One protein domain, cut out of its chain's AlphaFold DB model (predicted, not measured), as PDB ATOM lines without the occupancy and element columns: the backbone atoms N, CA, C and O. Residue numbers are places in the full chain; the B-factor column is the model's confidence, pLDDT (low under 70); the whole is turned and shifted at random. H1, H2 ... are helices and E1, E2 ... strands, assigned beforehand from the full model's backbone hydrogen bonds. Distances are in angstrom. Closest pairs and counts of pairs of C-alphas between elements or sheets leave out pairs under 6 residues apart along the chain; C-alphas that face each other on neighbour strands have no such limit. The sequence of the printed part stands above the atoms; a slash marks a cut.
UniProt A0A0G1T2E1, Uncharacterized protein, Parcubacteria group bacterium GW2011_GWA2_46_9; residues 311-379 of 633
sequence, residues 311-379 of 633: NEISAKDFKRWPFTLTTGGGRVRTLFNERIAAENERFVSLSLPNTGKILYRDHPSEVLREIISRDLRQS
ATOM      1  N   ASN A 311     232.601 366.523 456.528       47.84
ATOM      2  CA  ASN A 311     231.994 365.741 455.457       47.84
ATOM      3  C   ASN A 311     231.645 364.329 455.936       47.84
ATOM      4  O   ASN A 311     232.450 363.654 456.582       47.84
ATOM      5  N   GLU A 312     230.432 363.901 455.588       50.50
ATOM      6  CA  GLU A 312     229.853 362.616 455.957       50.50
ATOM      7  C   GLU A 312     230.789 361.471 455.545       50.50
ATOM      8  O   GLU A 312     231.108 361.271 454.366       50.50
ATOM      9  N   ILE A 313     231.266 360.716 456.533       59.28
ATOM     10  CA  ILE A 313     231.992 359.478 456.272       59.28
ATOM     11  C   ILE A 313     230.946 358.463 455.833       59.28
ATOM     12  O   ILE A 313     230.054 358.114 456.605       59.28
ATOM     13  N   SER A 314     231.048 357.980 454.593       58.72
ATOM     14  CA  SER A 314     230.119 356.964 454.104       58.72
ATOM     15  C   SER A 314     230.111 355.762 455.058       58.72
ATOM     16  O   SER A 314     231.162 355.337 455.542       58.72
ATOM     17  N   ALA A 315     228.942 355.160 455.300       55.16
ATOM     18  CA  ALA A 315     228.825 354.003 456.199       55.16
ATOM     19  C   ALA A 315     229.775 352.841 455.822       55.16
ATOM     20  O   ALA A 315     230.175 352.047 456.671       55.16
ATOM     21  N   LYS A 316     230.164 352.755 454.543       62.25
ATOM     22  CA  LYS A 316     231.123 351.773 454.019       62.25
ATOM     23  C   LYS A 316     232.575 352.088 454.392       62.25
ATOM     24  O   LYS A 316     233.369 351.162 454.561       62.25
ATOM     25  N   ASP A 317     232.925 353.367 454.484       62.78
ATOM     26  CA  ASP A 317     234.279 353.827 454.798       62.78
ATOM     27  C   ASP A 317     234.502 353.999 456.297       62.78
ATOM     28  O   ASP A 317     235.631 353.897 456.756       62.78
ATOM     29  N   PHE A 318     233.424 354.160 457.061       60.75
ATOM     30  CA  PHE A 318     233.439 354.368 458.502       60.75
ATOM     31  C   PHE A 318     234.297 353.349 459.279       60.75
ATOM     32  O   PHE A 318     235.101 353.717 460.130       60.75
ATOM     33  N   LYS A 319     234.180 352.056 458.948       68.44
ATOM     34  CA  LYS A 319     234.939 350.968 459.601       68.44
ATOM     35  C   LYS A 319     236.328 350.738 458.997       68.44
ATOM     36  O   LYS A 319     236.986 349.752 459.319       68.44
ATOM     37  N   ARG A 320     236.763 351.588 458.063       79.44
ATOM     38  CA  ARG A 320     238.047 351.454 457.372       79.44
ATOM     39  C   ARG A 320     239.041 352.446 457.939       79.44
ATOM     40  O   ARG A 320     238.731 353.614 458.135       79.44
ATOM     41  N   TRP A 321     240.273 352.004 458.127       81.94
ATOM     42  CA  TRP A 321     241.372 352.923 458.385       81.94
ATOM     43  C   TRP A 321     241.556 353.865 457.168       81.94
ATOM     44  O   TRP A 321     241.467 353.381 456.034       81.94
ATOM     45  N   PRO A 322     241.809 355.181 457.334       80.19
ATOM     46  CA  PRO A 322     242.020 355.920 458.588       80.19
ATOM     47  C   PRO A 322     240.742 356.502 459.220       80.19
ATOM     48  O   PRO A 322     240.837 357.174 460.241       80.19
ATOM     49  N   PHE A 323     239.550 356.284 458.652       76.81
ATOM     50  CA  PHE A 323     238.300 356.859 459.175       76.81
ATOM     51  C   PHE A 323     238.021 356.444 460.616       76.81
ATOM     52  O   PHE A 323     237.587 357.281 461.403       76.81
ATOM     53  N   THR A 324     238.382 355.214 460.986       73.75
ATOM     54  CA  THR A 324     238.292 354.717 462.367       73.75
ATOM     55  C   THR A 324     239.014 355.611 463.385       73.75
ATOM     56  O   THR A 324     238.585 355.688 464.529       73.75
ATOM     57  N   LEU A 325     240.070 356.330 462.979       78.94
ATOM     58  CA  LEU A 325     240.817 357.252 463.849       78.94
ATOM     59  C   LEU A 325     240.071 358.569 464.095       78.94
ATOM     60  O   LEU A 325     240.261 359.225 465.110       78.94
ATOM     61  N   THR A 326     239.219 358.994 463.160       73.50
ATOM     62  CA  THR A 326     238.435 360.235 463.318       73.50
ATOM     63  C   THR A 326     237.224 360.058 464.229       73.50
ATOM     64  O   THR A 326     236.653 361.043 464.708       73.50
ATOM     65  N   THR A 327     236.827 358.807 464.444       64.44
ATOM     66  CA  THR A 327     235.574 358.422 465.089       64.44
ATOM     67  C   THR A 327     235.794 357.926 466.510       64.44
ATOM     68  O   THR A 327     234.910 358.075 467.348       64.44
ATOM     69  N   GLY A 328     236.984 357.393 466.802       63.69
ATOM     70  CA  GLY A 328     237.418 357.065 468.159       63.69
ATOM     71  C   GLY A 328     238.147 358.202 468.890       63.69
ATOM     72  O   GLY A 328     238.575 357.980 470.017       63.69
ATOM     73  N   GLY A 329     238.248 359.407 468.291       63.16
ATOM     74  CA  GLY A 329     239.090 360.567 468.671       63.16
ATOM     75  C   GLY A 329     238.998 361.140 470.098       63.16
ATOM     76  O   GLY A 329     239.461 362.254 470.352       63.16
ATOM     77  N   GLY A 330     238.390 360.414 471.028       77.56
ATOM     78  CA  GLY A 330     238.460 360.639 472.459       77.56
ATOM     79  C   GLY A 330     237.691 361.868 472.930       77.56
ATOM     80  O   GLY A 330     236.783 362.388 472.272       77.56
ATOM     81  N   ARG A 331     238.056 362.328 474.127       83.56
ATOM     82  CA  ARG A 331     237.460 363.482 474.809       83.56
ATOM     83  C   ARG A 331     237.550 364.788 474.006       83.56
ATOM     84  O   ARG A 331     236.561 365.508 473.940       83.56
ATOM     85  N   VAL A 332     238.662 365.071 473.324       88.38
ATOM     86  CA  VAL A 332     238.803 366.296 472.509       88.38
ATOM     87  C   VAL A 332     237.842 366.280 471.325       88.38
ATOM     88  O   VAL A 332     237.136 367.259 471.100       88.38
ATOM     89  N   ARG A 333     237.740 365.159 470.595       84.56
ATOM     90  CA  ARG A 333     236.773 365.026 469.490       84.56
ATOM     91  C   ARG A 333     235.330 365.154 469.983       84.56
ATOM     92  O   ARG A 333     234.491 365.755 469.316       84.56
ATOM     93  N   THR A 334     235.068 364.620 471.173       78.56
ATOM     94  CA  THR A 334     233.779 364.684 471.867       78.56
ATOM     95  C   THR A 334     233.364 366.119 472.173       78.56
ATOM     96  O   THR A 334     232.247 366.496 471.817       78.56
ATOM     97  N   LEU A 335     234.260 366.905 472.771       84.25
ATOM     98  CA  LEU A 335     234.040 368.317 473.093       84.25
ATOM     99  C   LEU A 335     233.970 369.189 471.830       84.25
ATOM    100  O   LEU A 335     233.161 370.108 471.746       84.25
ATOM    101  N   PHE A 336     234.782 368.879 470.814       85.31
ATOM    102  CA  PHE A 336     234.739 369.546 469.513       85.31
ATOM    103  C   PHE A 336     233.351 369.419 468.870       85.31
ATOM    104  O   PHE A 336     232.750 370.426 468.501       85.31
ATOM    105  N   ASN A 337     232.814 368.196 468.785       78.69
ATOM    106  CA  ASN A 337     231.488 367.953 468.212       78.69
ATOM    107  C   ASN A 337     230.378 368.645 469.024       78.69
ATOM    108  O   ASN A 337     229.466 369.223 468.438       78.69
ATOM    109  N   GLU A 338     230.457 368.620 470.359       77.50
ATOM    110  CA  GLU A 338     229.511 369.336 471.231       77.50
ATOM    111  C   GLU A 338     229.510 370.835 470.961       77.50
ATOM    112  O   GLU A 338     228.448 371.428 470.786       77.50
ATOM    113  N   ARG A 339     230.697 371.440 470.865       81.38
ATOM    114  CA  ARG A 339     230.820 372.873 470.612       81.38
ATOM    115  C   ARG A 339     230.317 373.259 469.223       81.38
ATOM    116  O   ARG A 339     229.632 374.267 469.099       81.38
ATOM    117  N   ILE A 340     230.587 372.454 468.192       79.69
ATOM    118  CA  ILE A 340     230.027 372.701 466.855       79.69
ATOM    119  C   ILE A 340     228.500 372.604 466.867       79.69
ATOM    120  O   ILE A 340     227.850 373.475 466.300       79.69
ATOM    121  N   ALA A 341     227.927 371.590 467.519       71.81
ATOM    122  CA  ALA A 341     226.474 371.457 467.641       71.81
ATOM    123  C   ALA A 341     225.849 372.636 468.410       71.81
ATOM    124  O   ALA A 341     224.795 373.133 468.028       71.81
ATOM    125  N   ALA A 342     226.516 373.122 469.461       70.94
ATOM    126  CA  ALA A 342     226.062 374.278 470.231       70.94
ATOM    127  C   ALA A 342     226.144 375.596 469.438       70.94
ATOM    128  O   ALA A 342     225.241 376.422 469.519       70.94
ATOM    129  N   GLU A 343     227.215 375.807 468.667       72.38
ATOM    130  CA  GLU A 343     227.397 377.020 467.856       72.38
ATOM    131  C   GLU A 343     226.605 376.996 466.540       72.38
ATOM    132  O   GLU A 343     226.411 378.040 465.911       72.38
ATOM    133  N   ASN A 344     226.198 375.813 466.082       69.19
ATOM    134  CA  ASN A 344     225.515 375.620 464.817       69.19
ATOM    135  C   ASN A 344     224.326 374.683 465.007       69.19
ATOM    136  O   ASN A 344     224.453 373.466 464.896       69.19
ATOM    137  N   GLU A 345     223.153 375.287 465.204       60.22
ATOM    138  CA  GLU A 345     221.864 374.614 465.429       60.22
ATOM    139  C   GLU A 345     221.490 373.597 464.337       60.22
ATOM    140  O   GLU A 345     220.601 372.779 464.531       60.22
ATOM    141  N   ARG A 346     222.185 373.618 463.191       66.31
ATOM    142  CA  ARG A 346     222.050 372.631 462.114       66.31
ATOM    143  C   ARG A 346     222.917 371.393 462.309       66.31
ATOM    144  O   ARG A 346     223.164 370.696 461.327       66.31
ATOM    145  N   PHE A 347     223.448 371.142 463.497       68.12
ATOM    146  CA  PHE A 347     224.209 369.936 463.785       68.12
ATOM    147  C   PHE A 347     223.801 369.327 465.122       68.12
ATOM    148  O   PHE A 347     223.522 370.020 466.096       68.12
ATOM    149  N   VAL A 348     223.824 367.999 465.170       70.31
ATOM    150  CA  VAL A 348     223.551 367.198 466.356       70.31
ATOM    151  C   VAL A 348     224.732 366.269 466.593       70.31
ATOM    152  O   VAL A 348     225.152 365.525 465.712       70.31
ATOM    153  N   SER A 349     225.271 366.293 467.806       72.38
ATOM    154  CA  SER A 349     226.326 365.373 468.218       72.38
ATOM    155  C   SER A 349     225.706 364.118 468.843       72.38
ATOM    156  O   SER A 349     225.161 364.200 469.941       72.38
ATOM    157  N   LEU A 350     225.830 362.961 468.187       72.62
ATOM    158  CA  LEU A 350     225.330 361.676 468.693       72.62
ATOM    159  C   LEU A 350     226.484 360.719 468.977       72.62
ATOM    160  O   LEU A 350     227.406 360.599 468.174       72.62
ATOM    161  N   SER A 351     226.406 360.007 470.099       74.06
ATOM    162  CA  SER A 351     227.327 358.919 470.425       74.06
ATOM    163  C   SER A 351     226.660 357.581 470.145       74.06
ATOM    164  O   SER A 351     225.792 357.154 470.899       74.06
ATOM    165  N   LEU A 352     227.055 356.920 469.060       74.94
ATOM    166  CA  LEU A 352     226.524 355.616 468.675       74.94
ATOM    167  C   LEU A 352     227.492 354.489 469.074       74.94
ATOM    168  O   LEU A 352     228.704 354.705 469.080       74.94
ATOM    169  N   PRO A 353     227.002 353.288 469.419       70.56
ATOM    170  CA  PRO A 353     227.857 352.196 469.887       70.56
ATOM    171  C   PRO A 353     228.890 351.710 468.866       70.56
ATOM    172  O   PRO A 353     230.057 351.554 469.214       70.56
ATOM    173  N   ASN A 354     228.498 351.496 467.603       70.44
ATOM    174  CA  ASN A 354     229.417 350.950 466.592       70.44
ATOM    175  C   ASN A 354     230.171 352.035 465.832       70.44
ATOM    176  O   ASN A 354     231.261 351.789 465.309       70.44
ATOM    177  N   THR A 355     229.565 353.216 465.732       65.44
ATOM    178  CA  THR A 355     230.113 354.347 464.987       65.44
ATOM    179  C   THR A 355     230.707 355.446 465.873       65.44
ATOM    180  O   THR A 355     231.223 356.450 465.388       65.44
ATOM    181  N   GLY A 356     230.736 355.249 467.188       64.31
ATOM    182  CA  GLY A 356     231.300 356.221 468.116       64.31
ATOM    183  C   GLY A 356     230.575 357.566 468.060       64.31
ATOM    184  O   GLY A 356     229.414 357.671 467.656       64.31
ATOM    185  N   LYS A 357     231.261 358.622 468.500       65.06
ATOM    186  CA  LYS A 357     230.672 359.957 468.561       65.06
ATOM    187  C   LYS A 357     230.852 360.708 467.251       65.06
ATOM    188  O   LYS A 357     231.970 361.036 466.853       65.06
ATOM    189  N   ILE A 358     229.736 361.032 466.610       65.88
ATOM    190  CA  ILE A 358     229.693 361.675 465.299       65.88
ATOM    191  C   ILE A 358     228.841 362.931 465.376       65.88
ATOM    192  O   ILE A 358     227.806 362.978 466.041       65.88
ATOM    193  N   LEU A 359     229.296 363.956 464.665       64.19
ATOM    194  CA  LEU A 359     228.497 365.126 464.374       64.19
ATOM    195  C   LEU A 359     227.663 364.860 463.118       64.19
ATOM    196  O   LEU A 359     228.203 364.722 462.022       64.19
ATOM    197  N   TYR A 360     226.353 364.807 463.287       65.94
ATOM    198  CA  TYR A 360     225.396 364.735 462.199       65.94
ATOM    199  C   TYR A 360     224.941 366.138 461.847       65.94
ATOM    200  O   TYR A 360     224.745 366.968 462.733       65.94
ATOM    201  N   ARG A 361     224.743 366.411 460.559       66.31
ATOM    202  CA  ARG A 361     223.935 367.565 460.170       66.31
ATOM    203  C   ARG A 361     222.518 367.325 460.689       66.31
ATOM    204  O   ARG A 361     222.092 366.179 460.777       66.31
ATOM    205  N   ASP A 362     221.811 368.381 461.046       65.75
ATOM    206  CA  ASP A 362     220.398 368.334 461.389       65.75
ATOM    207  C   ASP A 362     219.649 367.876 460.136       65.75
ATOM    208  O   ASP A 362     219.406 368.633 459.192       65.75
ATOM    209  N   HIS A 363     219.464 366.564 460.065       64.00
ATOM    210  CA  HIS A 363     218.664 365.898 459.064       64.00
ATOM    211  C   HIS A 363     217.235 365.800 459.606       64.00
ATOM    212  O   HIS A 363     217.052 365.807 460.824       64.00
ATOM    213  N   PRO A 364     216.221 365.648 458.734       66.44
ATOM    214  CA  PRO A 364     214.900 365.229 459.184       66.44
ATOM    215  C   PRO A 364     215.022 364.033 460.136       66.44
ATOM    216  O   PRO A 364     215.845 363.142 459.899       66.44
ATOM    217  N   SER A 365     214.228 364.027 461.204       69.81
ATOM    218  CA  SER A 365     214.286 363.024 462.271       69.81
ATOM    219  C   SER A 365     214.242 361.580 461.744       69.81
ATOM    220  O   SER A 365     214.975 360.730 462.250       69.81
ATOM    221  N   GLU A 366     213.513 361.318 460.654       71.69
ATOM    222  CA  GLU A 366     213.533 360.049 459.910       71.69
ATOM    223  C   GLU A 366     214.950 359.585 459.507       71.69
ATOM    224  O   GLU A 366     215.331 358.441 459.756       71.69
ATOM    225  N   VAL A 367     215.778 360.473 458.949       73.19
ATOM    226  CA  VAL A 367     217.142 360.144 458.499       73.19
ATOM    227  C   VAL A 367     218.052 359.840 459.688       73.19
ATOM    228  O   VAL A 367     218.821 358.877 459.647       73.19
ATOM    229  N   LEU A 368     217.962 360.626 460.767       75.56
ATOM    230  CA  LEU A 368     218.711 360.349 462.000       75.56
ATOM    231  C   LEU A 368     218.298 358.995 462.582       75.56
ATOM    232  O   LEU A 368     219.159 358.183 462.927       75.56
ATOM    233  N   ARG A 369     216.994 358.705 462.611       80.31
ATOM    234  CA  ARG A 369     216.457 357.427 463.080       80.31
ATOM    235  C   ARG A 369     216.961 356.252 462.254       80.31
ATOM    236  O   ARG A 369     217.328 355.225 462.825       80.31
ATOM    237  N   GLU A 370     217.023 356.385 460.930       81.12
ATOM    238  CA  GLU A 370     217.585 355.357 460.051       81.12
ATOM    239  C   GLU A 370     219.072 355.114 460.313       81.12
ATOM    240  O   GLU A 370     219.509 353.960 460.339       81.12
ATOM    241  N   ILE A 371     219.858 356.177 460.500       78.88
ATOM    242  CA  ILE A 371     221.286 356.076 460.818       78.88
ATOM    243  C   ILE A 371     221.477 355.322 462.137       78.88
ATOM    244  O   ILE A 371     222.228 354.344 462.178       78.88
ATOM    245  N   ILE A 372     220.757 355.724 463.186       81.75
ATOM    246  CA  ILE A 372     220.837 355.110 464.517       81.75
ATOM    247  C   ILE A 372     220.376 353.657 464.458       81.75
ATOM    248  O   ILE A 372     221.095 352.762 464.890       81.75
ATOM    249  N   SER A 373     219.215 353.392 463.858       85.06
ATOM    250  CA  SER A 373     218.675 352.033 463.721       85.06
ATOM    251  C   SER A 373     219.640 351.119 462.968       85.06
ATOM    252  O   SER A 373     219.806 349.951 463.316       85.06
ATOM    253  N   ARG A 374     220.304 351.636 461.929       83.56
ATOM    254  CA  ARG A 374     221.313 350.896 461.169       83.56
ATOM    255  C   ARG A 374     222.560 350.623 461.998       83.56
ATOM    256  O   ARG A 374     223.126 349.545 461.842       83.56
ATOM    257  N   ASP A 375     222.999 351.560 462.832       81.38
ATOM    258  CA  ASP A 375     224.114 351.352 463.758       81.38
ATOM    259  C   ASP A 375     223.771 350.275 464.792       81.38
ATOM    260  O   ASP A 375     224.472 349.271 464.896       81.38
ATOM    261  N   LEU A 376     222.625 350.403 465.462       83.38
ATOM    262  CA  LEU A 376     222.198 349.494 466.528       83.38
ATOM    263  C   LEU A 376     221.926 348.058 466.040       83.38
ATOM    264  O   LEU A 376     222.003 347.108 466.820       83.38
ATOM    265  N   ARG A 377     221.645 347.867 464.744       84.31
ATOM    266  CA  ARG A 377     221.497 346.539 464.116       84.31
ATOM    267  C   ARG A 377     222.828 345.858 463.778       84.31
ATOM    268  O   ARG A 377     222.815 344.666 463.482       84.31
ATOM    269  N   GLN A 378     223.955 346.574 463.774       75.00
ATOM    270  CA  GLN A 378     225.243 346.049 463.299       75.00
ATOM    271  C   GLN A 378     226.043 345.246 464.330       75.00
ATOM    272  O   GLN A 378     227.052 344.653 463.939       75.00
ATOM    273  N   SER A 379     225.632 345.210 465.602       65.81
ATOM    274  CA  SER A 379     226.353 344.430 466.617       65.81
ATOM    275  C   SER A 379     226.400 342.941 466.229       65.81
ATOM    276  O   SER A 379     225.350 342.378 465.896       65.81
TER     277      SER A 379
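What this domain is: This is residues 311 to 379 of the 633 residues of an uncharacterized protein of Parcubacteria group bacterium GW2011_GWA2_46_9 (UniProt A0A0G1T2E1). A two-stranded hairpin, E1 and E2, forms the middle of this domain, with helix H2 packed along one side and helix H3 on the other side with fewer contacts. The short helix H1 sits near the turn end of the hairpin, by the first residues of E2, and no two helices touch. The printed part has 69 residues with three named helices and two named strands, in the order H1, H2, E1, E2, H3, and its class is mixed, helices and strands. The sheet has the order E1 - E2 and is antiparallel. The whole is compact, with a radius of gyration of the C-alphas of 11.7 A and spans of 31 by 28 by 19 A.

How they stand to each other: Residues 311 to 322 hold no named element and lead into H1, residues 323 to 327. A tight link joins H1 to H2, residues 330 to 343; the two are close but not clearly touching, with the closest C-alphas, those of Thr 326 and Arg 333, 8.0 A apart. E1, residues 347 to 352, and E2, residues 356 to 361, are antiparallel neighbours in a hairpin, with 156 degrees between their directions. N 350 and O 358 are within hydrogen-bond range at 2.9 A, and N 358 and O 350 at 2.8 A. The closest C-alphas of H2 and E1 are those of Ala 341 and Phe 347, 4.7 A apart; for H2 and E2 they are those of Asn 337 and Leu 359, 5.6 A apart. The closest C-alphas of H1 and E2, those of Thr 327 and Gly 356, are 5.7 A apart. H3, residues 365 to 376, comes closest to E1 at the C-alphas of Asp 375 and Leu 352, 6.9 A apart. H3 is apart from both H1 and H2. In H1, H2 and H3 every O i to N i+4 pair is within hydrogen-bond range.

Where its parts are: H1 begins at C-alpha 323, at (238.300, 356.859, 459.175). H2, the longest helix with 14 residues, measures 20.3 A from first to last C-alpha and H3 16.2 A. E1 measures 15.3 A and E2 15.7 A. C-alpha 347, where E1 begins, is at (224.209, 369.936, 463.785), and H3 ends at C-alpha 376, at (222.198, 349.494, 466.528).

The domain as a whole: The two C-alphas farthest apart, those of Glu 343 and Ser 379, are 32.6 A apart. The printed part has no cut, and the four links between named elements are tight. The mean pLDDT of the printed part is 72.0; residues 311 to 319, 327 to 329, 344 to 347, 355 to 365 and 379 are under 70.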